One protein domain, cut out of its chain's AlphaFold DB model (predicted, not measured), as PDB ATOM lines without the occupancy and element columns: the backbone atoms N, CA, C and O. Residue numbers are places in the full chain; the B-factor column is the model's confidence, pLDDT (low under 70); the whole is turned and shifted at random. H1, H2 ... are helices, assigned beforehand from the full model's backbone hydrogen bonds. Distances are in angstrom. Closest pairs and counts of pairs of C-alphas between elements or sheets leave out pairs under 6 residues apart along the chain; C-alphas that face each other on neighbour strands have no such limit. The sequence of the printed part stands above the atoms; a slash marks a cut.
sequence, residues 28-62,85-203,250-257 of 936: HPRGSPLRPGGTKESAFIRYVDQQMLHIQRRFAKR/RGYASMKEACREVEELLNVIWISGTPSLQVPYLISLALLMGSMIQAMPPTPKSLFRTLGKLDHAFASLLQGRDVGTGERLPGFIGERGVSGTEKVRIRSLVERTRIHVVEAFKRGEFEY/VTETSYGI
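This is residues 28 to 62, 85 to 203 and 250 to 257 of the 936 residues of an uncharacterized protein of Cercospora zeina (UniProt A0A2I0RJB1). Five long helices stand side by side in an up-and-down bundle, each running against the one before it in the chain, with H3 near the middle, H1 along one side and H5 toward the opposite side. A short sixth helix, H6, packs on the outside of H5, on the side of the bundle away from H1. You will find 162 printed residues with six named helices, H1 to H6 in chain order, and no named strand; the class is all helix. The whole is compact, with a radius of gyration of the C-alphas of 15.9 A, and it spans 48 by 36 by 26 A.

Start at H1, residues 39 to 60, which shares the greatest length, 22 residues, with H5, residues 175 to 196. H1 touches H2, residues 90 to 106, at a shallow tilt of 13 degrees, opposite ways; look at the closest C-alphas, Gln 51 and Leu 100, 7.3 A apart. With residues 52 to 59 alone, H1 only just touches H3, residues 110 to 127, with 3 pairs of C-alphas within 8 A, the closest being Phe 59 and Met 127 at 7.5 A. H3 is the hub, touching four helices. H2 and H3 form a helical hairpin, their closest C-alphas being Ile 104 and Gln 113 at 5.9 A. H2 touches H4, residues 135 to 154, the same way at 23 degrees, a shallow tilt, with C-alphas 91 and 137 closest at 5.6 A. H3 touches H5 the same way at a shallow tilt of 24 degrees; the closest C-alphas, Gly 125 and Thr 188, are 5.0 A apart. H5, with residues 182 to 189 alone, touches H6, residues 250 to 257, and the closest C-alphas, Arg 189 and Val 250, are 7.0 A apart. H1 and H5 are apart. In H1, H2, H4 and H5 every O i to N i+4 pair is within hydrogen-bond range; in H3 it is 13 of 14 and in H6 2 of 4.

Find C-alpha 39 at (13.708, 12.760, -60.081); from there H1 runs 31.3 A to C-alpha 60. H2 is 24.1 A long, H3 25.1 A and H4 28.3 A. H5 runs 31.8 A from C-alpha 175 at (4.377, -7.418, -40.004). H6, 10.9 A long, ends at C-alpha 257 at (5.376, 1.083, -28.394).

The two C-alphas farthest apart, Gly 169 and Gly 199, are 48.6 A apart. Residues 63 to 84 and 204 to 249 are not printed; the gaps from C-alpha 62 to 85 and from C-alpha 203 to 250 are 8.2 A and 19.2 A. The link from H4 to H5, residues 155 to 174, is long. Mean pLDDT of the printed part is 82.9; look for values under 70 at 17 residues, among them 168 to 171 and 250 to 257.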
ATOM      1  N   HIS A  28       8.288  19.053 -39.306       82.00
ATOM      2  CA  HIS A  28       6.999  18.702 -39.913       82.00
ATOM      3  C   HIS A  28       7.207  17.967 -41.261       82.00
ATOM      4  O   HIS A  28       7.929  18.476 -42.127       82.00
ATOM      5  N   PRO A  29       6.603  16.780 -41.477       82.62
ATOM      6  CA  PRO A  29       6.797  16.002 -42.699       82.62
ATOM      7  C   PRO A  29       6.117  16.672 -43.903       82.62
ATOM      8  O   PRO A  29       5.077  17.317 -43.780       82.62
ATOM      9  N   ARG A  30       6.663  16.497 -45.112       79.88
ATOM     10  CA  ARG A  30       6.060  17.085 -46.319       79.88
ATOM     11  C   ARG A  30       4.679  16.485 -46.601       79.88
ATOM     12  O   ARG A  30       4.582  15.315 -46.956       79.88
ATOM     13  N   GLY A  31       3.636  17.322 -46.601       72.06
ATOM     14  CA  GLY A  31       2.234  16.948 -46.876       72.06
ATOM     15  C   GLY A  31       1.931  16.289 -48.237       72.06
ATOM     16  O   GLY A  31       0.784  15.954 -48.515       72.06
ATOM     17  N   SER A  32       2.938  16.082 -49.091       78.50
ATOM     18  CA  SER A  32       2.867  15.204 -50.265       78.50
ATOM     19  C   SER A  32       4.112  14.301 -50.319       78.50
ATOM     20  O   SER A  32       5.231  14.832 -50.362       78.50
ATOM     21  N   PRO A  33       3.950  12.964 -50.370       83.75
ATOM     22  CA  PRO A  33       5.064  12.039 -50.564       83.75
ATOM     23  C   PRO A  33       5.897  12.376 -51.808       83.75
ATOM     24  O   PRO A  33       5.422  13.007 -52.761       83.75
ATOM     25  N   LEU A  34       7.156  11.945 -51.819       86.06
ATOM     26  CA  LEU A  34       7.924  11.828 -53.059       86.06
ATOM     27  C   LEU A  34       7.198  10.854 -54.001       86.06
ATOM     28  O   LEU A  34       6.715   9.812 -53.565       86.06
ATOM     29  N   ARG A  35       7.088  11.213 -55.287       83.44
ATOM     30  CA  ARG A  35       6.455  10.353 -56.298       83.44
ATOM     31  C   ARG A  35       7.394   9.191 -56.656       83.44
ATOM     32  O   ARG A  35       8.520   9.502 -57.058       83.44
ATOM     33  N   PRO A  36       6.926   7.928 -56.622       82.19
ATOM     34  CA  PRO A  36       7.690   6.780 -57.100       82.19
ATOM     35  C   PRO A  36       8.214   6.978 -58.528       82.19
ATOM     36  O   PRO A  36       7.476   7.419 -59.414       82.19
ATOM     37  N   GLY A  37       9.498   6.689 -58.742       80.75
ATOM     38  CA  GLY A  37      10.211   6.888 -60.008       80.75
ATOM     39  C   GLY A  37      10.529   8.352 -60.349       80.75
ATOM     40  O   GLY A  37      11.026   8.633 -61.438       80.75
ATOM     41  N   GLY A  38      10.233   9.308 -59.462       88.19
ATOM     42  CA  GLY A  38      10.431  10.734 -59.719       88.19
ATOM     43  C   GLY A  38      11.862  11.214 -59.457       88.19
ATOM     44  O   GLY A  38      12.505  10.798 -58.499       88.19
ATOM     45  N   THR A  39      12.342  12.204 -60.216       88.50
ATOM     46  CA  THR A  39      13.708  12.760 -60.081       88.50
ATOM     47  C   THR A  39      14.062  13.205 -58.656       88.50
ATOM     48  O   THR A  39      15.211  13.079 -58.239       88.50
ATOM     49  N   LYS A  40      13.078  13.703 -57.889       87.00
ATOM     50  CA  LYS A  40      13.250  14.088 -56.475       87.00
ATOM     51  C   LYS A  40      13.418  12.882 -55.543       87.00
ATOM     52  O   LYS A  40      14.155  12.985 -54.572       87.00
ATOM     53  N   GLU A  41      12.780  11.756 -55.852       90.81
ATOM     54  CA  GLU A  41      12.976  10.490 -55.143       90.81
ATOM     55  C   GLU A  41      14.373   9.931 -55.427       90.81
ATOM     56  O   GLU A  41      15.134   9.687 -54.498       90.81
ATOM     57  N   SER A  42      14.769   9.838 -56.700       89.19
ATOM     58  CA  SER A  42      16.102   9.347 -57.072       89.19
ATOM     59  C   SER A  42      17.235  10.237 -56.543       89.19
ATOM     60  O   SER A  42      18.328   9.744 -56.279       89.19
ATOM     61  N   ALA A  43      17.003  11.545 -56.394       91.38
ATOM     62  CA  ALA A  43      17.947  12.457 -55.750       91.38
ATOM     63  C   ALA A  43      18.019  12.244 -54.227       91.38
ATOM     64  O   ALA A  43      19.118  12.203 -53.683       91.38
ATOM     65  N   PHE A  44      16.871  12.062 -53.564       93.88
ATOM     66  CA  PHE A  44      16.795  11.757 -52.133       93.88
ATOM     67  C   PHE A  44      17.474  10.423 -51.792       93.88
ATOM     68  O   PHE A  44      18.307  10.398 -50.894       93.88
ATOM     69  N   ILE A  45      17.193   9.354 -52.549       92.94
ATOM     70  CA  ILE A  45      17.823   8.029 -52.392       92.94
ATOM     71  C   ILE A  45      19.348   8.160 -52.459       92.94
ATOM     72  O   ILE A  45      20.029   7.844 -51.490       92.94
ATOM     73  N   ARG A  46      19.888   8.751 -53.540       93.25
ATOM     74  CA  ARG A  46      21.343   8.957 -53.678       93.25
ATOM     75  C   ARG A  46      21.943   9.766 -52.528       93.25
ATOM     76  O   ARG A  46      23.036   9.433 -52.085       93.25
ATOM     77  N   TYR A  47      21.259  10.811 -52.059       93.75
ATOM     78  CA  TYR A  47      21.734  11.623 -50.937       93.75
ATOM     79  C   TYR A  47      21.767  10.817 -49.631       93.75
ATOM     80  O   TYR A  47      22.786  10.815 -48.946       93.75
ATOM     81  N   VAL A  48      20.690  10.096 -49.299       94.75
ATOM     82  CA  VAL A  48      20.620   9.288 -48.071       94.75
ATOM     83  C   VAL A  48      21.611   8.125 -48.116       94.75
ATOM     84  O   VAL A  48      22.291   7.890 -47.122       94.75
ATOM     85  N   ASP A  49      21.779   7.459 -49.261       93.56
ATOM     86  CA  ASP A  49      22.790   6.410 -49.448       93.56
ATOM     87  C   ASP A  49      24.216   6.964 -49.269       93.56
ATOM     88  O   ASP A  49      25.041   6.361 -48.581       93.56
ATOM     89  N   GLN A  50      24.509   8.142 -49.838       92.00
ATOM     90  CA  GLN A  50      25.804   8.817 -49.687       92.00
ATOM     91  C   GLN A  50      26.082   9.223 -48.236       92.00
ATOM     92  O   GLN A  50      27.193   8.994 -47.759       92.00
ATOM     93  N   GLN A  51      25.095   9.772 -47.521       92.19
ATOM     94  CA  GLN A  51      25.247  10.146 -46.111       92.19
ATOM     95  C   GLN A  51      25.353   8.920 -45.197       92.19
ATOM     96  O   GLN A  51      26.220   8.875 -44.330       92.19
ATOM     97  N   MET A  52      24.563   7.869 -45.436       92.25
ATOM     98  CA  MET A  52      24.674   6.597 -44.712       92.25
ATOM     99  C   MET A  52      26.079   5.990 -44.875       92.25
ATOM    100  O   MET A  52      26.693   5.574 -43.894       92.25
ATOM    101  N   LEU A  53      26.629   6.000 -46.097       91.12
ATOM    102  CA  LEU A  53      28.003   5.567 -46.367       91.12
ATOM    103  C   LEU A  53      29.056   6.502 -45.751       91.12
ATOM    104  O   LEU A  53      30.105   6.019 -45.328       91.12
ATOM    105  N   HIS A  54      28.807   7.812 -45.683       89.44
ATOM    106  CA  HIS A  54      29.694   8.774 -45.024       89.44
ATOM    107  C   HIS A  54      29.799   8.475 -43.521       89.44
ATOM    108  O   HIS A  54      30.896   8.211 -43.024       89.44
ATOM    109  N   ILE A  55      28.654   8.394 -42.837       91.44
ATOM    110  CA  ILE A  55      28.539   8.069 -41.408       91.44
ATOM    111  C   ILE A  55      29.192   6.709 -41.112       91.44
ATOM    112  O   ILE A  55      29.961   6.578 -40.160       91.44
ATOM    113  N   GLN A  56      28.979   5.695 -41.961       90.44
ATOM    114  CA  GLN A  56      29.637   4.389 -41.819       90.44
ATOM    115  C   GLN A  56      31.170   4.458 -41.963       90.44
ATOM    116  O   GLN A  56      31.871   3.765 -41.226       90.44
ATOM    117  N   ARG A  57      31.716   5.303 -42.854       89.00
ATOM    118  CA  ARG A  57      33.176   5.510 -42.983       89.00
ATOM    119  C   ARG A  57      33.761   6.262 -41.786       89.00
ATOM    120  O   ARG A  57      34.790   5.830 -41.265       89.00
ATOM    121  N   ARG A  58      33.103   7.336 -41.319       88.06
ATOM    122  CA  ARG A  58      33.485   8.058 -40.086       88.06
ATOM    123  C   ARG A  58      33.494   7.115 -38.888       88.06
ATOM    124  O   ARG A  58      34.471   7.054 -38.145       88.06
ATOM    125  N   PHE A  59      32.446   6.301 -38.768       87.31
ATOM    126  CA  PHE A  59      32.330   5.287 -37.731       87.31
ATOM    127  C   PHE A  59      33.428   4.221 -37.838       87.31
ATOM    128  O   PHE A  59      34.028   3.880 -36.823       87.31
ATOM    129  N   ALA A  60      33.758   3.716 -39.030       84.62
ATOM    130  CA  ALA A  60      34.826   2.726 -39.208       84.62
ATOM    131  C   ALA A  60      36.223   3.249 -38.812       84.62
ATOM    132  O   ALA A  60      37.035   2.482 -38.299       84.62
ATOM    133  N   LYS A  61      36.495   4.549 -38.990       82.00
ATOM    134  CA  LYS A  61      37.776   5.196 -38.641       82.00
ATOM    135  C   LYS A  61      37.925   5.612 -37.165       82.00
ATOM    136  O   LYS A  61      38.961   6.168 -36.810       82.00
ATOM    137  N   ARG A  62      36.936   5.352 -36.299       66.38
ATOM    138  CA  ARG A  62      36.853   5.888 -34.918       66.38
ATOM    139  C   ARG A  62      38.020   5.575 -33.960       66.38
ATOM    140  O   ARG A  62      38.130   6.235 -32.938       66.38
ATOM    141  N   ARG A  85      37.565  12.169 -41.704       78.81
ATOM    142  CA  ARG A  85      37.994  12.004 -40.299       78.81
ATOM    143  C   ARG A  85      37.111  10.976 -39.567       78.81
ATOM    144  O   ARG A  85      35.905  10.919 -39.806       78.81
ATOM    145  N   GLY A  86      37.677  10.200 -38.639       84.88
ATOM    146  CA  GLY A  86      36.879   9.407 -37.688       84.88
ATOM    147  C   GLY A  86      36.006  10.295 -36.785       84.88
ATOM    148  O   GLY A  86      36.217  11.507 -36.742       84.88
ATOM    149  N   TYR A  87      35.027   9.726 -36.078       87.81
ATOM    150  CA  TYR A  87      34.340  10.470 -35.009       87.81
ATOM    151  C   TYR A  87      35.272  10.697 -33.818       87.81
ATOM    152  O   TYR A  87      36.013   9.789 -33.444       87.81
ATOM    153  N   ALA A  88      35.230  11.898 -33.240       81.75
ATOM    154  CA  ALA A  88      35.966  12.238 -32.024       81.75
ATOM    155  C   ALA A  88      35.184  11.895 -30.744       81.75
ATOM    156  O   ALA A  88      35.794  11.506 -29.755       81.75
ATOM    157  N   SER A  89      33.853  12.016 -30.785       87.44
ATOM    158  CA  SER A  89      32.946  11.825 -29.647       87.44
ATOM    159  C   SER A  89      31.595  11.256 -30.087       87.44
ATOM    160  O   SER A  89      31.222  11.314 -31.266       87.44
ATOM    161  N   MET A  90      30.811  10.745 -29.134       90.62
ATOM    162  CA  MET A  90      29.433  10.318 -29.416       90.62
ATOM    163  C   MET A  90      28.513  11.512 -29.738       90.62
ATOM    164  O   MET A  90      27.589  11.351 -30.538       90.62
ATOM    165  N   LYS A  91      28.801  12.717 -29.218       89.50
ATOM    166  CA  LYS A  91      28.092  13.971 -29.550       89.50
ATOM    167  C   LYS A  91      28.158  14.262 -31.052       89.50
ATOM    168  O   LYS A  91      27.134  14.557 -31.669       89.50
ATOM    169  N   GLU A  92      29.336  14.100 -31.658       90.19
ATOM    170  CA  GLU A  92      29.542  14.282 -33.102       90.19
ATOM    171  C   GLU A  92      28.750  13.255 -33.934       90.19
ATOM    172  O   GLU A  92      28.032  13.627 -34.865       90.19
ATOM    173  N   ALA A  93      28.808  11.972 -33.560       91.50
ATOM    174  CA  ALA A  93      28.083  10.905 -34.255       91.50
ATOM    175  C   ALA A  93      26.552  11.038 -34.126       91.50
ATOM    176  O   ALA A  93      25.824  10.846 -35.101       91.50
ATOM    177  N   CYS A  94      26.055  11.399 -32.938       93.31
ATOM    178  CA  CYS A  94      24.631  11.637 -32.698       93.31
ATOM    179  C   CYS A  94      24.102  12.801 -33.541       93.31
ATOM    180  O   CYS A  94      23.013  12.690 -34.100       93.31
ATOM    181  N   ARG A  95      24.888  13.874 -33.701       92.62
ATOM    182  CA  ARG A  95      24.523  15.027 -34.532       92.62
ATOM    183  C   ARG A  95      24.342  14.658 -36.007       92.62
ATOM    184  O   ARG A  95      23.290  14.954 -36.563       92.62
ATOM    185  N   GLU A  96      25.314  13.998 -36.641       92.06
ATOM    186  CA  GLU A  96      25.186  13.611 -38.062       92.06
ATOM    187  C   GLU A  96      24.026  12.628 -38.292       92.06
ATOM    188  O   GLU A  96      23.286  12.736 -39.275       92.06
ATOM    189  N   VAL A  97      23.816  11.695 -37.356       94.94
ATOM    190  CA  VAL A  97      22.673  10.772 -37.384       94.94
ATOM    191  C   VAL A  97      21.346  11.521 -37.228       94.94
ATOM    192  O   VAL A  97      20.394  11.207 -37.943       94.94
ATOM    193  N   GLU A  98      21.264  12.525 -36.353       93.06
ATOM    194  CA  GLU A  98      20.080  13.370 -36.173       93.06
ATOM    195  C   GLU A  98      19.787  14.235 -37.413       93.06
ATOM    196  O   GLU A  98      18.636  14.309 -37.852       93.06
ATOM    197  N   GLU A  99      20.805  14.849 -38.022       93.56
ATOM    198  CA  GLU A  99      20.668  15.624 -39.261       93.56
ATOM    199  C   GLU A  99      20.119  14.744 -40.406       93.56
ATOM    200  O   GLU A  99      19.144  15.122 -41.067       93.56
ATOM    201  N   LEU A 100      20.638  13.519 -40.576       95.31
ATOM    202  CA  LEU A 100      20.130  12.566 -41.572       95.31
ATOM    203  C   LEU A 100      18.714  12.051 -41.243       95.31
ATOM    204  O   LEU A 100      17.878  11.938 -42.144       95.31
ATOM    205  N   LEU A 101      18.412  11.782 -39.968       95.38
ATOM    206  CA  LEU A 101      17.079  11.390 -39.487       95.38
ATOM    207  C   LEU A 101      16.036  12.451 -39.853       95.38
ATOM    208  O   LEU A 101      15.002  12.121 -40.438       95.38
ATOM    209  N   ASN A 102      16.333  13.724 -39.576       93.56
ATOM    210  CA  ASN A 102      15.463  14.853 -39.900       93.56
ATOM    211  C   ASN A 102      15.166  14.913 -41.413       93.56
ATOM    212  O   ASN A 102      14.006  15.053 -41.802       93.56
ATOM    213  N   VAL A 103      16.177  14.726 -42.273       93.94
ATOM    214  CA  VAL A 103      15.997  14.679 -43.739       93.94
ATOM    215  C   VAL A 103      15.135  13.487 -44.175       93.94
ATOM    216  O   VAL A 103      14.229  13.653 -44.999       93.94
ATOM    217  N   ILE A 104      15.359  12.294 -43.609       94.00
ATOM    218  CA  ILE A 104      14.539  11.107 -43.899       94.00
ATOM    219  C   ILE A 104      13.082  11.346 -43.483       94.00
ATOM    220  O   ILE A 104      12.163  11.049 -44.252       94.00
ATOM    221  N   TRP A 105      12.850  11.935 -42.311       93.38
ATOM    222  CA  TRP A 105      11.511  12.239 -41.812       93.38
ATOM    223  C   TRP A 105      10.770  13.264 -42.689       93.38
ATOM    224  O   TRP A 105       9.621  13.028 -43.067       93.38
ATOM    225  N   ILE A 106      11.448  14.328 -43.134       91.25
ATOM    226  CA  ILE A 106      10.885  15.355 -44.034       91.25
ATOM    227  C   ILE A 106      10.380  14.767 -45.366       91.25
ATOM    228  O   ILE A 106       9.455  15.327 -45.960       91.25
ATOM    229  N   SER A 107      10.930  13.640 -45.842       89.56
ATOM    230  CA  SER A 107      10.571  13.043 -47.142       89.56
ATOM    231  C   SER A 107       9.063  12.815 -47.338       89.56
ATOM    232  O   SER A 107       8.560  13.051 -48.441       89.56
ATOM    233  N   GLY A 108       8.345  12.420 -46.280       86.44
ATOM    234  CA  GLY A 108       6.911  12.118 -46.312       86.44
ATOM    235  C   GLY A 108       6.547  10.826 -47.058       86.44
ATOM    236  O   GLY A 108       5.389  10.667 -47.432       86.44
ATOM    237  N   THR A 109       7.506   9.929 -47.314       88.62
ATOM    238  CA  THR A 109       7.296   8.681 -48.074       88.62
ATOM    239  C   THR A 109       7.558   7.453 -47.188       88.62
ATOM    240  O   THR A 109       8.723   7.094 -46.989       88.62
ATOM    241  N   PRO A 110       6.515   6.765 -46.676       87.94
ATOM    242  CA  PRO A 110       6.674   5.674 -45.707       87.94
ATOM    243  C   PRO A 110       7.535   4.508 -46.207       87.94
ATOM    244  O   PRO A 110       8.333   3.962 -45.446       87.94
ATOM    245  N   SER A 111       7.432   4.170 -47.496       86.69
ATOM    246  CA  SER A 111       8.211   3.109 -48.157       86.69
ATOM    247  C   SER A 111       9.722   3.371 -48.211       86.69
ATOM    248  O   SER A 111      10.486   2.427 -48.391       86.69
ATOM    249  N   LEU A 112      10.159   4.620 -48.015       89.75
ATOM    250  CA  LEU A 112      11.569   4.999 -47.880       89.75
ATOM    251  C   LEU A 112      11.934   5.236 -46.409       89.75
ATOM    252  O   LEU A 112      12.974   4.773 -45.944       89.75
ATOM    253  N   GLN A 113      11.060   5.909 -45.655       92.12
ATOM    254  CA  GLN A 113      11.268   6.205 -44.235       92.12
ATOM    255  C   GLN A 113      11.506   4.935 -43.410       92.12
ATOM    256  O   GLN A 113      12.469   4.880 -42.650       92.12
ATOM    257  N   VAL A 114      10.672   3.903 -43.572       92.19
ATOM    258  CA  VAL A 114      10.771   2.661 -42.786       92.19
ATOM    259  C   VAL A 114      12.122   1.948 -42.974       92.19
ATOM    260  O   VAL A 114      12.806   1.751 -41.966       92.19
ATOM    261  N   PRO A 115      12.573   1.582 -44.194       92.75
ATOM    262  CA  PRO A 115      13.858   0.898 -44.360       92.75
ATOM    263  C   PRO A 115      15.065   1.769 -43.983       92.75
ATOM    264  O   PRO A 115      15.995   1.256 -43.352       92.75
ATOM    265  N   TYR A 116      15.068   3.071 -44.299       95.50
ATOM    266  CA  TYR A 116      16.198   3.937 -43.943       95.50
ATOM    267  C   TYR A 116      16.297   4.196 -42.435       95.50
ATOM    268  O   TYR A 116      17.399   4.114 -41.897       95.50
ATOM    269  N   LEU A 117      15.184   4.412 -41.720       95.06
ATOM    270  CA  LEU A 117      15.209   4.575 -40.259       95.06
ATOM    271  C   LEU A 117      15.597   3.275 -39.540       95.06
ATOM    272  O   LEU A 117      16.363   3.328 -38.581       95.06
ATOM    273  N   ILE A 118      15.157   2.103 -40.020       93.56
ATOM    274  CA  ILE A 118      15.635   0.802 -39.507       93.56
ATOM    275  C   ILE A 118      17.155   0.675 -39.695       93.56
ATOM    276  O   ILE A 118      17.853   0.230 -38.785       93.56
ATOM    277  N   SER A 119      17.682   1.093 -40.848       94.88
ATOM    278  CA  SER A 119      19.121   1.035 -41.148       94.88
ATOM    279  C   SER A 119      19.929   2.007 -40.279       94.88
ATOM    280  O   SER A 119      20.975   1.643 -39.745       94.88
ATOM    281  N   LEU A 120      19.405   3.216 -40.065       94.81
ATOM    282  CA  LEU A 120      20.007   4.243 -39.215       94.81
ATOM    283  C   LEU A 120      20.010   3.835 -37.732       94.81
ATOM    284  O   LEU A 120      21.011   4.005 -37.043       94.81
ATOM    285  N   ALA A 121      18.926   3.222 -37.249       93.69
ATOM    286  CA  ALA A 121      18.831   2.712 -35.884       93.69
ATOM    287  C   ALA A 121      19.700   1.459 -35.642       93.69
ATOM    288  O   ALA A 121      20.183   1.270 -34.528       93.69
ATOM    289  N   LEU A 122      19.963   0.634 -36.667       93.50
ATOM    290  CA  LEU A 122      20.974  -0.438 -36.611       93.50
ATOM    291  C   LEU A 122      22.394   0.133 -36.487       93.50
ATOM    292  O   LEU A 122      23.198  -0.377 -35.705       93.50
ATOM    293  N   LEU A 123      22.692   1.208 -37.220       92.94
ATOM    294  CA  LEU A 123      23.984   1.889 -37.161       92.94
ATOM    295  C   LEU A 123      24.198   2.564 -35.796       92.94
ATOM    296  O   LEU A 123      25.213   2.309 -35.153       92.94
ATOM    297  N   MET A 124      23.201   3.298 -35.293       93.38
ATOM    298  CA  MET A 124      23.199   3.875 -33.939       93.38
ATOM    299  C   MET A 124      23.319   2.796 -32.848       93.38
ATOM    300  O   MET A 124      24.149   2.906 -31.948       93.38
ATOM    301  N   GLY A 125      22.579   1.687 -32.965       90.12
ATOM    302  CA  GLY A 125      22.715   0.534 -32.067       90.12
ATOM    303  C   GLY A 125      24.126  -0.071 -32.052       90.12
ATOM    304  O   GLY A 125      24.550  -0.592 -31.021       90.12
ATOM    305  N   SER A 126      24.868   0.041 -33.160       91.62
ATOM    306  CA  SER A 126      26.272  -0.384 -33.265       91.62
ATOM    307  C   SER A 126      27.245   0.661 -32.698       91.62
ATOM    308  O   SER A 126      28.269   0.295 -32.127       91.62
ATOM    309  N   MET A 127      26.925   1.954 -32.828       91.31
ATOM    310  CA  MET A 127      27.696   3.067 -32.262       91.31
ATOM    311  C   MET A 127      27.745   3.007 -30.736       91.31
ATOM    312  O   MET A 127      28.832   3.053 -30.165       91.31
ATOM    313  N   ILE A 128      26.589   2.807 -30.096       91.06
ATOM    314  CA  ILE A 128      26.429   2.739 -28.630       91.06
ATOM    315  C   ILE A 128      27.298   1.642 -27.990       91.06
ATOM    316  O   ILE A 128      27.735   1.791 -26.855       91.06
ATOM    317  N   GLN A 129      27.580   0.548 -28.705       88.44
ATOM    318  CA  GLN A 129      28.424  -0.544 -28.198       88.44
ATOM    319  C   GLN A 129      29.933  -0.307 -28.362       88.44
ATOM    320  O   GLN A 129      30.719  -1.121 -27.877       88.44
ATOM    321  N   ALA A 130      30.354   0.735 -29.087       85.12
ATOM    322  CA  ALA A 130      31.734   0.858 -29.560       85.12
ATOM    323  C   ALA A 130      32.325   2.279 -29.508       85.12
ATOM    324  O   ALA A 130      33.348   2.521 -30.157       85.12
ATOM    325  N   MET A 131      31.680   3.191 -28.778       85.62
ATOM    326  CA  MET A 131      32.159   4.521 -28.375       85.62
ATOM    327  C   MET A 131      31.521   4.855 -27.010       85.62
ATOM    328  O   MET A 131      30.367   4.461 -26.808       85.62
ATOM    329  N   PRO A 132      32.200   5.569 -26.091       86.12
ATOM    330  CA  PRO A 132      31.591   6.029 -24.841       86.12
ATOM    331  C   PRO A 132      30.334   6.875 -25.119       86.12
ATOM    332  O   PRO A 132      30.390   7.765 -25.970       86.12
ATOM    333  N   PRO A 133      29.182   6.615 -24.480       85.94
ATOM    334  CA  PRO A 133      27.982   7.408 -24.707       85.94
ATOM    335  C   PRO A 133      28.077   8.813 -24.086       85.94
ATOM    336  O   PRO A 133      28.376   8.957 -22.904       85.94
ATOM    337  N   THR A 134      27.716   9.833 -24.871       86.88
ATOM    338  CA  THR A 134      27.391  11.198 -24.415       86.88
ATOM    339  C   THR A 134      25.889  11.271 -24.104       86.88
ATOM    340  O   THR A 134      25.093  11.282 -25.055       86.88
ATOM    341  N   PRO A 135      25.445  11.282 -22.831       82.25
ATOM    342  CA  PRO A 135      24.045  11.009 -22.490       82.25
ATOM    343  C   PRO A 135      23.035  11.977 -23.126       82.25
ATOM    344  O   PRO A 135      22.080  11.531 -23.767       82.25
ATOM    345  N   LYS A 136      23.275  13.292 -23.016       81.62
ATOM    346  CA  LYS A 136      22.367  14.361 -23.476       81.62
ATOM    347  C   LYS A 136      22.082  14.255 -24.988       81.62
ATOM    348  O   LYS A 136      20.922  14.123 -25.391       81.62
ATOM    349  N   SER A 137      23.114  14.205 -25.834       87.00
ATOM    350  CA  SER A 137      22.951  14.013 -27.289       87.00
ATOM    351  C   SER A 137      22.405  12.633 -27.690       87.00
ATOM    352  O   SER A 137      21.626  12.533 -28.650       87.00
ATOM    353  N   LEU A 138      22.761  11.567 -26.962       88.69
ATOM    354  CA  LEU A 138      22.309  10.206 -27.267       88.69
ATOM    355  C   LEU A 138      20.803  10.039 -27.025       88.69
ATOM    356  O   LEU A 138      20.088   9.564 -27.912       88.69
ATOM    357  N   PHE A 139      20.295  10.471 -25.866       87.56
ATOM    358  CA  PHE A 139      18.865  10.380 -25.563       87.56
ATOM    359  C   PHE A 139      18.019  11.279 -26.478       87.56
ATOM    360  O   PHE A 139      16.948  10.847 -26.910       87.56
ATOM    361  N   ARG A 140      18.519  12.460 -26.886       87.56
ATOM    362  CA  ARG A 140      17.856  13.314 -27.895       87.56
ATOM    363  C   ARG A 140      17.671  12.581 -29.230       87.56
ATOM    364  O   ARG A 140      16.568  12.561 -29.781       87.56
ATOM    365  N   THR A 141      18.724  11.932 -29.724       90.62
ATOM    366  CA  THR A 141      18.705  11.228 -31.020       90.62
ATOM    367  C   THR A 141      17.856   9.953 -30.969       90.62
ATOM    368  O   THR A 141      17.086   9.680 -31.895       90.62
ATOM    369  N   LEU A 142      17.915   9.196 -29.865       91.06
ATOM    370  CA  LEU A 142      17.056   8.025 -29.649       91.06
ATOM    371  C   LEU A 142      15.573   8.407 -29.520       91.06
ATOM    372  O   LEU A 142      14.735   7.765 -30.150       91.06
ATOM    373  N   GLY A 143      15.245   9.482 -28.797       86.19
ATOM    374  CA  GLY A 143      13.873   9.987 -28.684       86.19
ATOM    375  C   GLY A 143      13.267  10.378 -30.037       86.19
ATOM    376  O   GLY A 143      12.103  10.081 -30.307       86.19
ATOM    377  N   LYS A 144      14.075  10.955 -30.938       89.81
ATOM    378  CA  LYS A 144      13.666  11.265 -32.317       89.81
ATOM    379  C   LYS A 144      13.440  10.015 -33.176       89.81
ATOM    380  O   LYS A 144      12.456   9.966 -33.915       89.81
ATOM    381  N   LEU A 145      14.283   8.981 -33.049       91.50
ATOM    382  CA  LEU A 145      14.044   7.679 -33.696       91.50
ATOM    383  C   LEU A 145      12.748   7.032 -33.184       91.50
ATOM    384  O   LEU A 145      11.951   6.525 -33.975       91.50
ATOM    385  N   ASP A 146      12.510   7.090 -31.876       89.56
ATOM    386  CA  ASP A 146      11.335   6.503 -31.235       89.56
ATOM    387  C   ASP A 146      10.035   7.217 -31.618       89.56
ATOM    388  O   ASP A 146       9.054   6.546 -31.943       89.56
ATOM    389  N   HIS A 147      10.027   8.557 -31.665       88.00
ATOM    390  CA  HIS A 147       8.896   9.339 -32.182       88.00
ATOM    391  C   HIS A 147       8.583   8.941 -33.627       88.00
ATOM    392  O   HIS A 147       7.421   8.679 -33.956       88.00
ATOM    393  N   ALA A 148       9.605   8.836 -34.485       89.75
ATOM    394  CA  ALA A 148       9.431   8.460 -35.886       89.75
ATOM    395  C   ALA A 148       8.854   7.038 -36.030       89.75
ATOM    396  O   ALA A 148       7.866   6.839 -36.743       89.75
ATOM    397  N   PHE A 149       9.404   6.050 -35.314       91.62
ATOM    398  CA  PHE A 149       8.899   4.673 -35.339       91.62
ATOM    399  C   PHE A 149       7.484   4.554 -34.759       91.62
ATOM    400  O   PHE A 149       6.623   3.940 -35.392       91.62
ATOM    401  N   ALA A 150       7.210   5.153 -33.598       86.25
ATOM    402  CA  ALA A 150       5.888   5.124 -32.973       86.25
ATOM    403  C   ALA A 150       4.814   5.776 -33.861       86.25
ATOM    404  O   ALA A 150       3.674   5.303 -33.893       86.25
ATOM    405  N   SER A 151       5.195   6.809 -34.619       88.88
ATOM    406  CA  SER A 151       4.318   7.493 -35.570       88.88
ATOM    407  C   SER A 151       4.056   6.657 -36.830       88.88
ATOM    408  O   SER A 151       2.906   6.462 -37.236       88.88
ATOM    409  N   LEU A 152       5.105   6.071 -37.424       88.12
ATOM    410  CA  LEU A 152       4.985   5.174 -38.585       88.12
ATOM    411  C   LEU A 152       4.147   3.927 -38.269       88.12
ATOM    412  O   LEU A 152       3.344   3.499 -39.096       88.12
ATOM    413  N   LEU A 153       4.273   3.372 -37.059       85.94
ATOM    414  CA  LEU A 153       3.465   2.235 -36.598       85.94
ATOM    415  C   LEU A 153       1.964   2.563 -36.471       85.94
ATOM    416  O   LEU A 153       1.144   1.646 -36.571       85.94
ATOM    417  N   GLN A 154       1.609   3.841 -36.288       82.25
ATOM    418  CA  GLN A 154       0.228   4.337 -36.183       82.25
ATOM    419  C   GLN A 154      -0.327   4.923 -37.491       82.25
ATOM    420  O   GLN A 154      -1.539   5.116 -37.606       82.25
ATOM    421  N   GLY A 155       0.533   5.250 -38.463       83.69
ATOM    422  CA  GLY A 155       0.163   6.071 -39.624       83.69
ATOM    423  C   GLY A 155      -0.243   7.504 -39.248       83.69
ATOM    424  O   GLY A 155      -0.971   8.169 -39.992       83.69
ATOM    425  N   ARG A 156       0.183   7.971 -38.070       84.56
ATOM    426  CA  ARG A 156      -0.132   9.279 -37.485       84.56
ATOM    427  C   ARG A 156       1.055   9.788 -36.687       84.56
ATOM    428  O   ARG A 156       1.709   8.983 -36.041       84.56
ATOM    429  N   ASP A 157       1.294  11.091 -36.694       83.50
ATOM    430  CA  ASP A 157       2.272  11.689 -35.785       83.50
ATOM    431  C   ASP A 157       1.788  11.574 -34.328       83.50
ATOM    432  O   ASP A 157       0.615  11.827 -34.038       83.50
ATOM    433  N   VAL A 158       2.669  11.164 -33.413       78.75
ATOM    434  CA  VAL A 158       2.310  10.933 -32.000       78.75
ATOM    435  C   VAL A 158       2.190  12.228 -31.192       78.75
ATOM    436  O   VAL A 158       1.427  12.265 -30.228       78.75
ATOM    437  N   GLY A 159       2.895  13.291 -31.586       71.62
ATOM    438  CA  GLY A 159       2.834  14.596 -30.927       71.62
ATOM    439  C   GLY A 159       1.625  15.428 -31.360       71.62
ATOM    440  O   GLY A 159       0.976  16.041 -30.515       71.62
ATOM    441  N   THR A 160       1.293  15.432 -32.657       76.75
ATOM    442  CA  THR A 160       0.187  16.248 -33.206       76.75
ATOM    443  C   THR A 160      -1.115  15.471 -33.430       76.75
ATOM    444  O   THR A 160      -2.186  16.070 -33.521       76.75
ATOM    445  N   GLY A 161      -1.059  14.139 -33.534       74.19
ATOM    446  CA  GLY A 161      -2.203  13.283 -33.878       74.19
ATOM    447  C   GLY A 161      -2.618  13.328 -35.358       74.19
ATOM    448  O   GLY A 161      -3.542  12.606 -35.767       74.19
ATOM    449  N   GLU A 162      -1.958  14.153 -36.175       79.19
ATOM    450  CA  GLU A 162      -2.207  14.290 -37.611       79.19
ATOM    451  C   GLU A 162      -1.894  12.990 -38.361       79.19
ATOM    452  O   GLU A 162      -1.101  12.166 -37.912       79.19
ATOM    453  N   ARG A 163      -2.535  12.762 -39.514       78.56
ATOM    454  CA  ARG A 163      -2.237  11.582 -40.343       78.56
ATOM    455  C   ARG A 163      -0.939  11.793 -41.108       78.56
ATOM    456  O   ARG A 163      -0.783  12.819 -41.765       78.56
ATOM    457  N   LEU A 164      -0.057  10.796 -41.082       83.00
ATOM    458  CA  LEU A 164       1.183  10.859 -41.845       83.00
ATOM    459  C   LEU A 164       0.895  10.810 -43.358       83.00
ATOM    460  O   LEU A 164       0.056  10.012 -43.798       83.00
ATOM    461  N   PRO A 165       1.608  11.612 -44.170       74.94
ATOM    462  CA  PRO A 165       1.614  11.483 -45.624       74.94
ATOM    463  C   PRO A 165       1.923  10.043 -46.078       74.94
ATOM    464  O   PRO A 165       2.637   9.302 -45.407       74.94
ATOM    465  N   GLY A 166       1.342   9.624 -47.204       69.31
ATOM    466  CA  GLY A 166       1.509   8.273 -47.769       69.31
ATOM    467  C   GLY A 166       0.557   7.206 -47.207       69.31
ATOM    468  O   GLY A 166       0.113   6.343 -47.953       69.31
ATOM    469  N   PHE A 167       0.095   7.308 -45.955       71.62
ATOM    470  CA  PHE A 167      -0.819   6.321 -45.338       71.62
ATOM    471  C   PHE A 167      -2.279   6.357 -45.863       71.62
ATOM    472  O   PHE A 167      -3.212   5.910 -45.191       71.62
ATOM    473  N   ILE A 168      -2.509   6.883 -47.071       56.16
ATOM    474  CA  ILE A 168      -3.814   6.936 -47.744       56.16
ATOM    475  C   ILE A 168      -3.775   5.995 -48.952       56.16
ATOM    476  O   ILE A 168      -3.375   6.382 -50.045       56.16
ATOM    477  N   GLY A 169      -4.198   4.747 -48.744       55.62
ATOM    478  CA  GLY A 169      -4.287   3.717 -49.789       55.62
ATOM    479  C   GLY A 169      -3.030   2.856 -49.968       55.62
ATOM    480  O   GLY A 169      -3.137   1.760 -50.513       55.62
ATOM    481  N   GLU A 170      -1.869   3.288 -49.469       55.06
ATOM    482  CA  GLU A 170      -0.647   2.474 -49.480       55.06
ATOM    483  C   GLU A 170      -0.597   1.449 -48.333       55.06
ATOM    484  O   GLU A 170      -1.309   1.533 -47.327       55.06
ATOM    485  N   ARG A 171       0.286   0.454 -48.482       60.91
ATOM    486  CA  ARG A 171       0.530  -0.581 -47.474       60.91
ATOM    487  C   ARG A 171       1.401  -0.013 -46.349       60.91
ATOM    488  O   ARG A 171       2.604   0.136 -46.523       60.91
ATOM    489  N   GLY A 172       0.798   0.267 -45.193       71.19
ATOM    490  CA  GLY A 172       1.537   0.645 -43.981       71.19
ATOM    491  C   GLY A 172       2.485  -0.456 -43.475       71.19
ATOM    492  O   GLY A 172       2.424  -1.595 -43.942       71.19
ATOM    493  N   VAL A 173       3.330  -0.100 -42.494       81.88
ATOM    494  CA  VAL A 173       4.424  -0.923 -41.926       81.88
ATOM    495  C   VAL A 173       4.054  -2.409 -41.826       81.88
ATOM    496  O   VAL A 173       3.152  -2.793 -41.071       81.88
ATOM    497  N   SER A 174       4.752  -3.249 -42.592       82.94
ATOM    498  CA  SER A 174       4.450  -4.677 -42.709       82.94
ATOM    499  C   SER A 174       4.772  -5.446 -41.424       82.94
ATOM    500  O   SER A 174       5.577  -5.008 -40.607       82.94
ATOM    501  N   GLY A 175       4.171  -6.626 -41.227       73.75
ATOM    502  CA  GLY A 175       4.377  -7.418 -40.004       73.75
ATOM    503  C   GLY A 175       5.850  -7.745 -39.713       73.75
ATOM    504  O   GLY A 175       6.279  -7.690 -38.564       73.75
ATOM    505  N   THR A 176       6.648  -7.997 -40.752       79.31
ATOM    506  CA  THR A 176       8.101  -8.206 -40.655       79.31
ATOM    507  C   THR A 176       8.853  -6.933 -40.266       79.31
ATOM    508  O   THR A 176       9.792  -7.005 -39.478       79.31
ATOM    509  N   GLU A 177       8.440  -5.763 -40.757       84.88
ATOM    510  CA  GLU A 177       9.004  -4.473 -40.339       84.88
ATOM    511  C   GLU A 177       8.595  -4.113 -38.907       84.88
ATOM    512  O   GLU A 177       9.453  -3.693 -38.140       84.88
ATOM    513  N   LYS A 178       7.344  -4.371 -38.493       82.50
ATOM    514  CA  LYS A 178       6.899  -4.194 -37.097       82.50
ATOM    515  C   LYS A 178       7.753  -5.024 -36.129       82.50
ATOM    516  O   LYS A 178       8.203  -4.503 -35.111       82.50
ATOM    517  N   VAL A 179       8.033  -6.288 -36.468       78.31
ATOM    518  CA  VAL A 179       8.920  -7.167 -35.680       78.31
ATOM    519  C   VAL A 179      10.375  -6.682 -35.700       78.31
ATOM    520  O   VAL A 179      11.021  -6.685 -34.654       78.31
ATOM    521  N   ARG A 180      10.891  -6.214 -36.847       84.19
ATOM    522  CA  ARG A 180      12.245  -5.633 -36.942       84.19
ATOM    523  C   ARG A 180      12.393  -4.374 -36.091       84.19
ATOM    524  O   ARG A 180      13.347  -4.303 -35.328       84.19
ATOM    525  N   ILE A 181      11.451  -3.433 -36.184       86.44
ATOM    526  CA  ILE A 181      11.426  -2.196 -35.389       86.44
ATOM    527  C   ILE A 181      11.392  -2.541 -33.900       86.44
ATOM    528  O   ILE A 181      12.251  -2.067 -33.168       86.44
ATOM    529  N   ARG A 182      10.482  -3.430 -33.466       79.06
ATOM    530  CA  ARG A 182      10.407  -3.901 -32.072       79.06
ATOM    531  C   ARG A 182      11.739  -4.490 -31.592       79.06
ATOM    532  O   ARG A 182      12.301  -4.006 -30.617       79.06
ATOM    533  N   SER A 183      12.264  -5.487 -32.305       81.62
ATOM    534  CA  SER A 183      13.511  -6.180 -31.947       81.62
ATOM    535  C   SER A 183      14.733  -5.254 -31.937       81.62
ATOM    536  O   SER A 183      15.691  -5.501 -31.203       81.62
ATOM    537  N   LEU A 184      14.735  -4.220 -32.780       86.50
ATOM    538  CA  LEU A 184      15.791  -3.218 -32.846       86.50
ATOM    539  C   LEU A 184      15.690  -2.225 -31.687       86.50
ATOM    540  O   LEU A 184      16.684  -2.001 -31.007       86.50
ATOM    541  N   VAL A 185      14.488  -1.710 -31.414       85.56
ATOM    542  CA  VAL A 185      14.160  -0.898 -30.234       85.56
ATOM    543  C   VAL A 185      14.614  -1.600 -28.953       85.56
ATOM    544  O   VAL A 185      15.408  -1.040 -28.202       85.56
ATOM    545  N   GLU A 186      14.190  -2.849 -28.741       80.50
ATOM    546  CA  GLU A 186      14.518  -3.638 -27.547       80.50
ATOM    547  C   GLU A 186      16.037  -3.829 -27.386       80.50
ATOM    548  O   GLU A 186      16.576  -3.567 -26.310       80.50
ATOM    549  N   ARG A 187      16.754  -4.202 -28.459       80.25
ATOM    550  CA  ARG A 187      18.219  -4.364 -28.420       80.25
ATOM    551  C   ARG A 187      18.958  -3.054 -28.182       80.25
ATOM    552  O   ARG A 187      19.833  -3.022 -27.328       80.25
ATOM    553  N   THR A 188      18.583  -1.966 -28.849       84.81
ATOM    554  CA  THR A 188      19.220  -0.661 -28.629       84.81
ATOM    555  C   THR A 188      19.050  -0.192 -27.179       84.81
ATOM    556  O   THR A 188      19.980   0.394 -26.632       84.81
ATOM    557  N   ARG A 189      17.936  -0.517 -26.497       83.44
ATOM    558  CA  ARG A 189      17.793  -0.224 -25.054       83.44
ATOM    559  C   ARG A 189      18.770  -1.037 -24.207       83.44
ATOM    560  O   ARG A 189      19.380  -0.487 -23.294       83.44
ATOM    561  N   ILE A 190      18.930  -2.326 -24.516       79.75
ATOM    562  CA  ILE A 190      19.904  -3.199 -23.845       79.75
ATOM    563  C   ILE A 190      21.318  -2.650 -24.052       79.75
ATOM    564  O   ILE A 190      22.044  -2.506 -23.077       79.75
ATOM    565  N   HIS A 191      21.676  -2.250 -25.277       82.56
ATOM    566  CA  HIS A 191      22.990  -1.680 -25.585       82.56
ATOM    567  C   HIS A 191      23.255  -0.392 -24.788       82.56
ATOM    568  O   HIS A 191      24.357  -0.224 -24.275       82.56
ATOM    569  N   VAL A 192      22.253   0.485 -24.620       83.06
ATOM    570  CA  VAL A 192      22.362   1.667 -23.742       83.06
ATOM    571  C   VAL A 192      22.592   1.244 -22.289       83.06
ATOM    572  O   VAL A 192      23.553   1.691 -21.677       83.06
ATOM    573  N   VAL A 193      21.776   0.344 -21.732       77.69
ATOM    574  CA  VAL A 193      21.934  -0.101 -20.333       77.69
ATOM    575  C   VAL A 193      23.271  -0.826 -20.108       77.69
ATOM    576  O   VAL A 193      23.856  -0.708 -19.034       77.69
ATOM    577  N   GLU A 194      23.787  -1.558 -21.095       76.62
ATOM    578  CA  GLU A 194      25.104  -2.205 -21.043       76.62
ATOM    579  C   GLU A 194      26.267  -1.218 -21.179       76.62
ATOM    580  O   GLU A 194      27.276  -1.399 -20.499       76.62
ATOM    581  N   ALA A 195      26.141  -0.185 -22.014       78.81
ATOM    582  CA  ALA A 195      27.126   0.889 -22.105       78.81
ATOM    583  C   ALA A 195      27.174   1.683 -20.791       78.81
ATOM    584  O   ALA A 195      28.241   1.841 -20.205       78.81
ATOM    585  N   PHE A 196      26.013   2.068 -20.251       75.56
ATOM    586  CA  PHE A 196      25.932   2.813 -18.994       75.56
ATOM    587  C   PHE A 196      26.435   1.997 -17.787       75.56
ATOM    588  O   PHE A 196      27.078   2.544 -16.896       75.56
ATOM    589  N   LYS A 197      26.256   0.669 -17.781       73.38
ATOM    590  CA  LYS A 197      26.832  -0.223 -16.753       73.38
ATOM    591  C   LYS A 197      28.362  -0.332 -16.771       73.38
ATOM    592  O   LYS A 197      28.911  -0.889 -15.822       73.38
ATOM    593  N   ARG A 198      29.050   0.149 -17.813       74.12
ATOM    594  CA  ARG A 198      30.526   0.171 -17.867       74.12
ATOM    595  C   ARG A 198      31.121   1.365 -17.119       74.12
ATOM    596  O   ARG A 198      32.274   1.285 -16.721       74.12
ATOM    597  N   GLY A 199      30.345   2.431 -16.899       59.78
ATOM    598  CA  GLY A 199      30.809   3.653 -16.227       59.78
ATOM    599  C   GLY A 199      31.734   4.537 -17.074       59.78
ATOM    600  O   GLY A 199      32.341   5.463 -16.544       59.78
ATOM    601  N   GLU A 200      31.857   4.258 -18.372       66.38
ATOM    602  CA  GLU A 200      32.676   5.018 -19.322       66.38
ATOM    603  C   GLU A 200      31.788   6.044 -20.041       66.38
ATOM    604  O   GLU A 200      31.077   5.698 -20.985       66.38
ATOM    605  N   PHE A 201      31.810   7.298 -19.581       76.00
ATOM    606  CA  PHE A 201      30.961   8.386 -20.081       76.00
ATOM    607  C   PHE A 201      31.768   9.596 -20.539       76.00
ATOM    608  O   PHE A 201      32.833   9.890 -19.998       76.00
ATOM    609  N   GLU A 202      31.203  10.332 -21.491       71.69
ATOM    610  CA  GLU A 202      31.678  11.648 -21.908       71.69
ATOM    611  C   GLU A 202      30.583  12.671 -21.570       71.69
ATOM    612  O   GLU A 202      29.476  12.619 -22.115       71.69
ATOM    613  N   TYR A 203      30.863  13.563 -20.620       68.69
ATOM    614  CA  TYR A 203      29.934  14.616 -20.210       68.69
ATOM    615  C   TYR A 203      30.019  15.793 -21.183       68.69
ATOM    616  O   TYR A 203      31.100  16.170 -21.626       68.69
ATOM    617  N   VAL A 250      13.292   5.398 -21.016       45.56
ATOM    618  CA  VAL A 250      13.645   4.584 -22.197       45.56
ATOM    619  C   VAL A 250      13.145   3.136 -22.054       45.56
ATOM    620  O   VAL A 250      12.663   2.545 -23.031       45.56
ATOM    621  N   THR A 251      13.162   2.569 -20.840       43.97
ATOM    622  CA  THR A 251      12.522   1.265 -20.579       43.97
ATOM    623  C   THR A 251      10.988   1.351 -20.602       43.97
ATOM    624  O   THR A 251      10.349   0.499 -21.215       43.97
ATOM    625  N   GLU A 252      10.385   2.410 -20.046       42.72
ATOM    626  CA  GLU A 252       8.926   2.604 -20.025       42.72
ATOM    627  C   GLU A 252       8.339   2.821 -21.432       42.72
ATOM    628  O   GLU A 252       7.376   2.156 -21.827       42.72
ATOM    629  N   THR A 253       8.961   3.689 -22.236       45.44
ATOM    630  CA  THR A 253       8.528   4.023 -23.609       45.44
ATOM    631  C   THR A 253       8.475   2.786 -24.508       45.44
ATOM    632  O   THR A 253       7.607   2.673 -25.378       45.44
ATOM    633  N   SER A 254       9.343   1.803 -24.251       41.09
ATOM    634  CA  SER A 254       9.364   0.528 -24.972       41.09
ATOM    635  C   SER A 254       8.061  -0.276 -24.773       41.09
ATOM    636  O   SER A 254       7.557  -0.870 -25.728       41.09
ATOM    637  N   TYR A 255       7.430  -0.207 -23.591       42.12
ATOM    638  CA  TYR A 255       6.095  -0.777 -23.357       42.12
ATOM    639  C   TYR A 255       4.962   0.054 -23.982       42.12
ATOM    640  O   TYR A 255       3.932  -0.503 -24.371       42.12
ATOM    641  N   GLY A 256       5.148   1.368 -24.139       39.75
ATOM    642  CA  GLY A 256       4.230   2.225 -24.899       39.75
ATOM    643  C   GLY A 256       4.148   1.822 -26.376       39.75
ATOM    644  O   GLY A 256       3.054   1.661 -26.920       39.75
ATOM    645  N   ILE A 257       5.300   1.567 -27.005       41.81
ATOM    646  CA  ILE A 257       5.376   1.083 -28.394       41.81
ATOM    647  C   ILE A 257       4.791  -0.339 -28.518       41.81
ATOM    648  O   ILE A 257       4.101  -0.625 -29.498       41.81
TER     649      ILE A 257